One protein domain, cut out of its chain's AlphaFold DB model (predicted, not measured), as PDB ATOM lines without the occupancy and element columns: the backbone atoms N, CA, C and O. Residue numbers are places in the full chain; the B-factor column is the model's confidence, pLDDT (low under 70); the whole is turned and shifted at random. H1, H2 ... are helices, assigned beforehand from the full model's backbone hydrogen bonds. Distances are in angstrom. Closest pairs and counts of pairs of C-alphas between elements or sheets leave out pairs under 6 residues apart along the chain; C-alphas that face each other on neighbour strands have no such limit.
ATOM      1  N   VAL A  60      91.265 108.300 144.753       90.19
ATOM      2  CA  VAL A  60      91.559 109.461 145.622       90.19
ATOM      3  C   VAL A  60      92.876 109.272 146.375       90.19
ATOM      4  O   VAL A  60      93.586 110.236 146.648       90.19
ATOM      5  N   CYS A  61      93.258 108.027 146.672       92.00
ATOM      6  CA  CYS A  61      94.528 107.729 147.332       92.00
ATOM      7  C   CYS A  61      95.728 108.213 146.499       92.00
ATOM      8  O   CYS A  61      96.719 108.693 147.051       92.00
ATOM      9  N   ASN A  62      95.629 108.125 145.170       90.62
ATOM     10  CA  ASN A  62      96.714 108.466 144.251       90.62
ATOM     11  C   ASN A  62      96.980 109.970 144.175       90.62
ATOM     12  O   ASN A  62      98.066 110.352 143.753       90.62
ATOM     13  N   ASP A  63      96.036 110.811 144.601       90.75
ATOM     14  CA  ASP A  63      96.186 112.268 144.596       90.75
ATOM     15  C   ASP A  63      97.119 112.766 145.711       90.75
ATOM     16  O   ASP A  63      97.637 113.881 145.631       90.75
ATOM     17  N   CYS A  64      97.393 111.942 146.729       93.19
ATOM     18  CA  CYS A  64      98.303 112.281 147.834       93.19
ATOM     19  C   CYS A  64      99.422 111.250 148.072       93.19
ATOM     20  O   CYS A  64     100.449 111.599 148.650       93.19
ATOM     21  N   HIS A  65      99.254 109.996 147.637       94.06
ATOM     22  CA  HIS A  65     100.224 108.911 147.829       94.06
ATOM     23  C   HIS A  65     100.803 108.407 146.498       94.06
ATOM     24  O   HIS A  65     100.791 107.206 146.212       94.06
ATOM     25  N   GLN A  66     101.306 109.317 145.658       93.56
ATOM     26  CA  GLN A  66     101.805 108.973 144.320       93.56
ATOM     27  C   GLN A  66     102.978 107.988 144.342       93.56
ATOM     28  O   GLN A  66     103.057 107.113 143.480       93.56
ATOM     29  N   ASP A  67     103.890 108.109 145.309       90.56
ATOM     30  CA  ASP A  67     105.055 107.228 145.431       90.56
ATOM     31  C   ASP A  67     104.626 105.780 145.715       90.56
ATOM     32  O   ASP A  67     105.080 104.847 145.046       90.56
ATOM     33  N   LYS A  68     103.685 105.597 146.649       93.06
ATOM     34  CA  LYS A  68     103.124 104.282 146.983       93.06
ATOM     35  C   LYS A  68     102.277 103.730 145.850       93.06
ATOM     36  O   LYS A  68     102.433 102.563 145.508       93.06
ATOM     37  N   SER A  69     101.457 104.569 145.221       92.56
ATOM     38  CA  SER A  69     100.651 104.190 144.058       92.56
ATOM     39  C   SER A  69     101.508 103.726 142.878       92.56
ATOM     40  O   SER A  69     101.194 102.727 142.230       92.56
ATOM     41  N   SER A  70     102.634 104.401 142.632       92.25
ATOM     42  CA  SER A  70     103.559 104.041 141.553       92.25
ATOM     43  C   SER A  70     104.205 102.673 141.795       92.25
ATOM     44  O   SER A  70     104.209 101.839 140.893       92.25
ATOM     45  N   SER A  71     104.686 102.416 143.018       91.81
ATOM     46  CA  SER A  71     105.211 101.098 143.425       91.81
ATOM     47  C   SER A  71     104.123 100.020 143.335       91.81
ATOM     48  O   SER A  71     104.313  99.003 142.672       91.81
ATOM     49  N   TRP A  72     102.935 100.298 143.877       93.12
ATOM     50  CA  TRP A  72     101.780  99.399 143.847       93.12
ATOM     51  C   TRP A  72     101.341  99.012 142.441       93.12
ATOM     52  O   TRP A  72     101.106  97.836 142.185       93.12
ATOM     53  N   THR A  73     101.290  99.968 141.514       92.44
ATOM     54  CA  THR A  73     100.868  99.730 140.124       92.44
ATOM     55  C   THR A  73     101.829  98.795 139.383       92.44
ATOM     56  O   THR A  73     101.397  98.009 138.537       92.44
ATOM     57  N   LEU A  74     103.125  98.871 139.700       90.94
ATOM     58  CA  LEU A  74     104.162  98.011 139.124       90.94
ATOM     59  C   LEU A  74     104.272  96.659 139.843       90.94
ATOM     60  O   LEU A  74     104.710  95.681 139.234       90.94
ATOM     61  N   GLY A  75     103.855  96.597 141.107       90.94
ATOM     62  CA  GLY A  75     103.935  95.415 141.951       90.94
ATOM     63  C   GLY A  75     102.877  94.341 141.667       90.94
ATOM     64  O   GLY A  75     101.915  94.499 140.903       90.94
ATOM     65  N   ASP A  76     103.039  93.205 142.347       91.44
ATOM     66  CA  ASP A  76     102.127  92.058 142.241       91.44
ATOM     67  C   ASP A  76     100.792  92.268 142.975       91.44
ATOM     68  O   ASP A  76      99.794  91.629 142.642       91.44
ATOM     69  N   HIS A  77     100.739  93.197 143.934       93.31
ATOM     70  CA  HIS A  77      99.523  93.530 144.682       93.31
ATOM     71  C   HIS A  77      98.619  94.559 143.995       93.31
ATOM     72  O   HIS A  77      97.573  94.889 144.548       93.31
ATOM     73  N   ARG A  78      98.932  94.995 142.766       93.00
ATOM     74  CA  ARG A  78      98.130  95.961 141.982       93.00
ATOM     75  C   ARG A  78      96.652  95.598 141.770       93.00
ATOM     76  O   ARG A  78      95.867  96.412 141.303       93.00
ATOM     77  N   ALA A  79      96.271  94.347 142.027       91.50
ATOM     78  CA  ALA A  79      94.887  93.882 141.938       91.50
ATOM     79  C   ALA A  79      94.121  93.983 143.274       91.50
ATOM     80  O   ALA A  79      92.921  93.726 143.308       91.50
ATOM     81  N   VAL A  80      94.800  94.335 144.369       92.44
ATOM     82  CA  VAL A  80      94.234  94.454 145.717       92.44
ATOM     83  C   VAL A  80      94.043  95.932 146.045       92.44
ATOM     84  O   VAL A  80      95.009  96.692 146.059       92.44
ATOM     85  N   SER A  81      92.804  96.351 146.310       92.00
ATOM     86  CA  SER A  81      92.483  97.747 146.637       92.00
ATOM     87  C   SER A  81      93.132  98.191 147.952       92.00
ATOM     88  O   SER A  81      93.190  97.406 148.899       92.00
ATOM     89  N   CYS A  82      93.535  99.463 148.038       92.12
ATOM     90  CA  CYS A  82      94.246 100.052 149.182       92.12
ATOM     91  C   CYS A  82      93.569  99.753 150.531       92.12
ATOM     92  O   CYS A  82      94.211  99.313 151.482       92.12
ATOM     93  N   GLU A  83      92.249  99.931 150.591       92.81
ATOM     94  CA  GLU A  83      91.441  99.782 151.808       92.81
ATOM     95  C   GLU A  83      91.251  98.325 152.250       92.81
ATOM     96  O   GLU A  83      90.783  98.081 153.360       92.81
ATOM     97  N   THR A  84      91.671  97.353 151.430       92.62
ATOM     98  CA  THR A  84      91.771  95.950 151.863       92.62
ATOM     99  C   THR A  84      92.758  95.831 153.020       92.62
ATOM    100  O   THR A  84      92.494  95.104 153.969       92.62
ATOM    101  N   CYS A  85      93.872  96.570 152.953       91.94
ATOM    102  CA  CYS A  85      94.903  96.588 153.990       91.94
ATOM    103  C   CYS A  85      94.782  97.809 154.911       91.94
ATOM    104  O   CYS A  85      95.091  97.710 156.093       91.94
ATOM    105  N   HIS A  86      94.354  98.959 154.375       91.94
ATOM    106  CA  HIS A  86      94.332 100.238 155.088       91.94
ATOM    107  C   HIS A  86      93.021 100.553 155.814       91.94
ATOM    108  O   HIS A  86      92.883 101.656 156.320       91.94
ATOM    109  N   SER A  87      92.067  99.623 155.921       90.50
ATOM    110  CA  SER A  87      90.740  99.909 156.496       90.50
ATOM    111  C   SER A  87      89.996 101.034 155.728       90.50
ATOM    112  O   SER A  87      90.538 101.608 154.779       90.50
ATOM    113  N   PRO A  88      88.735 101.355 156.074       92.44
ATOM    114  CA  PRO A  88      88.003 102.435 155.413       92.44
ATOM    115  C   PRO A  88      88.667 103.797 155.672       92.44
ATOM    116  O   PRO A  88      88.914 104.170 156.822       92.44
ATOM    117  N   ALA A  89      88.963 104.544 154.608       93.06
ATOM    118  CA  ALA A  89      89.808 105.737 154.674       93.06
ATOM    119  C   ALA A  89      89.039 107.070 154.597       93.06
ATOM    120  O   ALA A  89      89.663 108.131 154.528       93.06
ATOM    121  N   ASN A  90      87.702 107.075 154.622       91.69
ATOM    122  CA  ASN A  90      86.959 108.324 154.417       91.69
ATOM    123  C   ASN A  90      87.170 109.342 155.558       91.69
ATOM    124  O   ASN A  90      87.296 110.542 155.319       91.69
ATOM    125  N   ASP A  91      87.318 108.871 156.799       92.25
ATOM    126  CA  ASP A  91      87.685 109.736 157.928       92.25
ATOM    127  C   ASP A  91      89.105 110.311 157.792       92.25
ATOM    128  O   ASP A  91      89.342 111.455 158.182       92.25
ATOM    129  N   HIS A  92      90.035 109.569 157.183       93.44
ATOM    130  CA  HIS A  92      91.378 110.069 156.879       93.44
ATOM    131  C   HIS A  92      91.340 111.210 155.859       93.44
ATOM    132  O   HIS A  92      91.968 112.246 156.078       93.44
ATOM    133  N   ILE A  93      90.537 111.070 154.802       91.50
ATOM    134  CA  ILE A  93      90.327 112.127 153.799       91.50
ATOM    135  C   ILE A  93      89.687 113.368 154.440       91.50
ATOM    136  O   ILE A  93      90.031 114.496 154.096       91.50
ATOM    137  N   ALA A  94      88.810 113.174 155.429       91.62
ATOM    138  CA  ALA A  94      88.231 114.256 156.224       91.62
ATOM    139  C   ALA A  94      89.189 114.839 157.290       91.62
ATOM    140  O   ALA A  94      88.777 115.694 158.077       91.62
ATOM    141  N   GLY A  95      90.447 114.385 157.348       92.12
ATOM    142  CA  GLY A  95      91.471 114.888 158.267       92.12
ATOM    143  C   GLY A  95      91.359 114.370 159.703       92.12
ATOM    144  O   GLY A  95      91.940 114.965 160.609       92.12
ATOM    145  N   LYS A  96      90.626 113.276 159.941       91.38
ATOM    146  CA  LYS A  96      90.348 112.746 161.290       91.38
ATOM    147  C   LYS A  96      91.313 111.654 161.764       91.38
ATOM    148  O   LYS A  96      91.040 110.996 162.764       91.38
ATOM    149  N   GLY A  97      92.444 111.467 161.088       91.06
ATOM    150  CA  GLY A  97      93.501 110.547 161.515       91.06
ATOM    151  C   GLY A  97      94.056 109.695 160.382       91.06
ATOM    152  O   GLY A  97      93.742 109.908 159.214       91.06
ATOM    153  N   LEU A  98      94.923 108.745 160.736       91.88
ATOM    154  CA  LEU A  98      95.447 107.757 159.797       91.88
ATOM    155  C   LEU A  98      94.546 106.518 159.782       91.88
ATOM    156  O   LEU A  98      94.077 106.109 160.848       91.88
ATOM    157  N   PRO A  99      94.333 105.894 158.612       90.62
ATOM    158  CA  PRO A  99      93.633 104.624 158.541       90.62
ATOM    159  C   PRO A  99      94.412 103.525 159.280       90.62
ATOM    160  O   PRO A  99      95.647 103.520 159.287       90.62
ATOM    161  N   ALA A 100      93.698 102.589 159.903       91.06
ATOM    162  CA  ALA A 100      94.321 101.451 160.571       91.06
ATOM    163  C   ALA A 100      94.862 100.447 159.542       91.06
ATOM    164  O   ALA A 100      94.188 100.134 158.563       91.06
ATOM    165  N   VAL A 101      96.058  99.909 159.788       91.81
ATOM    166  CA  VAL A 101      96.690  98.909 158.917       91.81
ATOM    167  C   VAL A 101      97.052  97.683 159.737       91.81
ATOM    168  O   VAL A 101      97.836  97.784 160.683       91.81
ATOM    169  N   ASP A 102      96.509  96.527 159.362       91.00
ATOM    170  CA  ASP A 102      96.905  95.253 159.956       91.00
ATOM    171  C   ASP A 102      98.134  94.699 159.223       91.00
ATOM    172  O   ASP A 102      98.105  94.408 158.029       91.00
ATOM    173  N   THR A 103      99.247  94.590 159.946       89.69
ATOM    174  CA  THR A 103     100.521  94.052 159.434       89.69
ATOM    175  C   THR A 103     100.875  92.705 160.068       89.69
ATOM    176  O   THR A 103     102.020  92.243 159.980       89.69
ATOM    177  N   SER A 104      99.902  92.071 160.728       91.75
ATOM    178  CA  SER A 104     100.054  90.755 161.332       91.75
ATOM    179  C   SER A 104     100.255  89.667 160.275       91.75
ATOM    180  O   SER A 104      99.808  89.763 159.130       91.75
ATOM    181  N   ARG A 105     100.924  88.584 160.685       92.94
ATOM    182  CA  ARG A 105     101.102  87.395 159.838       92.94
ATOM    183  C   ARG A 105      99.757  86.762 159.477       92.94
ATOM    184  O   ARG A 105      99.593  86.307 158.349       92.94
ATOM    185  N   ASP A 106      98.804  86.780 160.408       93.50
ATOM    186  CA  ASP A 106      97.473  86.203 160.215       93.50
ATOM    187  C   ASP A 106      96.701  86.941 159.122       93.50
ATOM    188  O   ASP A 106      96.135  86.299 158.234       93.50
ATOM    189  N   PHE A 107      96.748  88.277 159.116       94.62
ATOM    190  CA  PHE A 107      96.109  89.073 158.073       94.62
ATOM    191  C   PHE A 107      96.675  88.758 156.684       94.62
ATOM    192  O   PHE A 107      95.921  88.403 155.777       94.62
ATOM    193  N   CYS A 108      98.002  88.785 156.518       93.88
ATOM    194  CA  CYS A 108      98.638  88.406 155.250       93.88
ATOM    195  C   CYS A 108      98.304  86.953 154.862       93.88
ATOM    196  O   CYS A 108      98.117  86.627 153.684       93.88
ATOM    197  N   GLY A 109      98.193  86.083 155.866       93.81
ATOM    198  CA  GLY A 109      97.876  84.673 155.723       93.81
ATOM    199  C   GLY A 109      96.468  84.356 155.268       93.81
ATOM    200  O   GLY A 109      96.271  83.297 154.667       93.81
ATOM    201  N   THR A 110      95.517  85.275 155.429       94.06
ATOM    202  CA  THR A 110      94.185  85.132 154.821       94.06
ATOM    203  C   THR A 110      94.274  84.909 153.311       94.06
ATOM    204  O   THR A 110      93.464  84.171 152.751       94.06
ATOM    205  N   CYS A 111      95.302  85.479 152.669       93.50
ATOM    206  CA  CYS A 111      95.612  85.324 151.255       93.50
ATOM    207  C   CYS A 111      96.787  84.371 151.003       93.50
ATOM    208  O   CYS A 111      96.688  83.495 150.155       93.50
ATOM    209  N   HIS A 112      97.902  84.503 151.709       94.19
ATOM    210  CA  HIS A 112      99.130  83.802 151.317       94.19
ATOM    211  C   HIS A 112      99.339  82.433 151.968       94.19
ATOM    212  O   HIS A 112     100.307  81.756 151.629       94.19
ATOM    213  N   SER A 113      98.437  81.982 152.843       94.06
ATOM    214  CA  SER A 113      98.520  80.620 153.381       94.06
ATOM    215  C   SER A 113      98.276  79.573 152.300       94.06
ATOM    216  O   SER A 113      97.384  79.719 151.455       94.06
ATOM    217  N   SER A 114      99.039  78.486 152.376       93.25
ATOM    218  CA  SER A 114      98.843  77.302 151.547       93.25
ATOM    219  C   SER A 114      97.460  76.689 151.776       93.25
ATOM    220  O   SER A 114      97.125  76.279 152.888       93.25
ATOM    221  N   LEU A 115      96.646  76.626 150.722       90.81
ATOM    222  CA  LEU A 115      95.319  76.014 150.730       90.81
ATOM    223  C   LEU A 115      95.141  75.160 149.476       90.81
ATOM    224  O   LEU A 115      95.363  75.625 148.361       90.81
ATOM    225  N   ILE A 116      94.637  73.933 149.641       90.25
ATOM    226  CA  ILE A 116      94.420  72.987 148.529       90.25
ATOM    227  C   ILE A 116      93.519  73.548 147.415       90.25
ATOM    228  O   ILE A 116      93.662  73.184 146.253       90.25
ATOM    229  N   ILE A 125     102.503  80.109 150.828       91.50
ATOM    230  CA  ILE A 125     103.540  79.711 151.780       91.50
ATOM    231  C   ILE A 125     102.922  78.968 152.966       91.50
ATOM    232  O   ILE A 125     101.743  79.138 153.289       91.50
ATOM    233  N   ASP A 126     103.737  78.163 153.638       91.25
ATOM    234  CA  ASP A 126     103.448  77.741 155.004       91.25
ATOM    235  C   ASP A 126     103.855  78.874 155.961       91.25
ATOM    236  O   ASP A 126     105.019  79.278 156.008       91.25
ATOM    237  N   ILE A 127     102.888  79.423 156.698       89.19
ATOM    238  CA  ILE A 127     103.113  80.543 157.628       89.19
ATOM    239  C   ILE A 127     103.723  80.075 158.954       89.19
ATOM    240  O   ILE A 127     104.253  80.892 159.698       89.19
ATOM    241  N   GLY A 128     103.729  78.787 159.275       87.12
ATOM    242  CA  GLY A 128     104.532  78.265 160.381       87.12
ATOM    243  C   GLY A 128     106.025  78.225 160.046       87.12
ATOM    244  O   GLY A 128     106.859  78.442 160.926       87.12
ATOM    245  N   GLU A 129     106.367  77.989 158.778       85.88
ATOM    246  CA  GLU A 129     107.755  77.758 158.354       85.88
ATOM    247  C   GLU A 129     108.430  78.996 157.738       85.88
ATOM    248  O   GLU A 129     109.615  79.256 157.970       85.88
ATOM    249  N   HIS A 130     107.703  79.792 156.952       86.44
ATOM    250  CA  HIS A 130     108.289  80.890 156.187       86.44
ATOM    251  C   HIS A 130     108.625  82.114 157.057       86.44
ATOM    252  O   HIS A 130     107.756  82.715 157.693       86.44
ATOM    253  N   GLY A 131     109.893  82.541 157.042       79.75
ATOM    254  CA  GLY A 131     110.348  83.763 157.721       79.75
ATOM    255  C   GLY A 131     110.380  83.678 159.255       79.75
ATOM    256  O   GLY A 131     110.563  84.700 159.921       79.75
ATOM    257  N   GLY A 132     110.210  82.481 159.828       81.75
ATOM    258  CA  GLY A 132     110.169  82.269 161.276       81.75
ATOM    259  C   GLY A 132     109.010  83.020 161.943       81.75
ATOM    260  O   GLY A 132     107.884  82.990 161.459       81.75
ATOM    261  N   GLN A 133     109.288  83.708 163.055       81.06
ATOM    262  CA  GLN A 133     108.276  84.446 163.833       81.06
ATOM    263  C   GLN A 133     108.150  85.937 163.463       81.06
ATOM    264  O   GLN A 133     107.315  86.638 164.027       81.06
ATOM    265  N   ASN A 134     108.959  86.443 162.527       81.81
ATOM    266  CA  ASN A 134     108.929  87.857 162.138       81.81
ATOM    267  C   ASN A 134     107.628  88.208 161.402       81.81
ATOM    268  O   ASN A 134     107.061  87.364 160.720       81.81
ATOM    269  N   THR A 135     107.151  89.450 161.465       88.25
ATOM    270  CA  THR A 135     106.056  89.888 160.577       88.25
ATOM    271  C   THR A 135     106.514  89.915 159.111       88.25
ATOM    272  O   THR A 135     107.705  89.817 158.818       88.25
ATOM    273  N   CYS A 136     105.575  90.012 158.166       89.31
ATOM    274  CA  CYS A 136     105.893  89.945 156.735       89.31
ATOM    275  C   CYS A 136     106.570  91.228 156.216       89.31
ATOM    276  O   CYS A 136     107.480  91.163 155.393       89.31
ATOM    277  N   VAL A 137     106.142  92.392 156.719       90.12
ATOM    278  CA  VAL A 137     106.515  93.729 156.211       90.12
ATOM    279  C   VAL A 137     108.022  94.037 156.237       90.12
ATOM    280  O   VAL A 137     108.512  94.638 155.283       90.12
ATOM    281  N   PRO A 138     108.801  93.626 157.256       84.75
ATOM    282  CA  PRO A 138     110.251  93.826 157.256       84.75
ATOM    283  C   PRO A 138     110.985  93.189 156.068       84.75
ATOM    284  O   PRO A 138     112.096  93.612 155.749       84.75
ATOM    285  N   CYS A 139     110.392  92.169 155.442       83.62
ATOM    286  CA  CYS A 139     110.977  91.451 154.309       83.62
ATOM    287  C   CYS A 139     110.236  91.706 152.989       83.62
ATOM    288  O   CYS A 139     110.851  91.621 151.930       83.62
ATOM    289  N   HIS A 140     108.939  92.014 153.045       88.62
ATOM    290  CA  HIS A 140     108.085  92.243 151.885       88.62
ATOM    291  C   HIS A 140     107.445  93.625 151.962       88.62
ATOM    292  O   HIS A 140     106.678  93.900 152.883       88.62
TER     293      HIS A 140
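This is residues 60 to 116 and 125 to 140 of the 249 residues of the protein "Cytochrome_C7 domain-containing protein" of Chloroflexi bacterium RBG_16_60_22 (UniProt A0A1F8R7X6). The printed part has little regular structure: it is a loose, elongated, winding chain with four short helices. H1, H2 and H3 lie toward one end, and a drawn-out link runs lengthwise from H3 to H4 and the unnamed residues 125 to 140 toward the other. Of 73 printed residues, 26 are in named helices, in the order H1, H2, H3, H4, with no named strand: all helix. The radius of gyration of the C-alphas is 14.3 A; the spans are 41 by 26 by 24 A.

H1, residues 66 to 74, H2, residues 82 to 86, H3, residues 90 to 93, and H4, residues 105 to 112, are apart from one another. In H1 and H2 every O i to N i+4 pair is within hydrogen-bond range, in H4 3 of 4; H3 is too short for such a pair.

H1 begins at C-alpha 66 (101.805, 108.973, 144.320) and measures 12.4 A, H2 5.9 A and H3 5.1 A. H4, 9.5 A, ends at C-alpha 112 (99.130, 83.802, 151.317).

Residues 117 to 124 are not printed; C-alphas 116 and 125 are 11.8 A apart. The link H3 to H4 is long. No printed residue is under 70 in pLDDT.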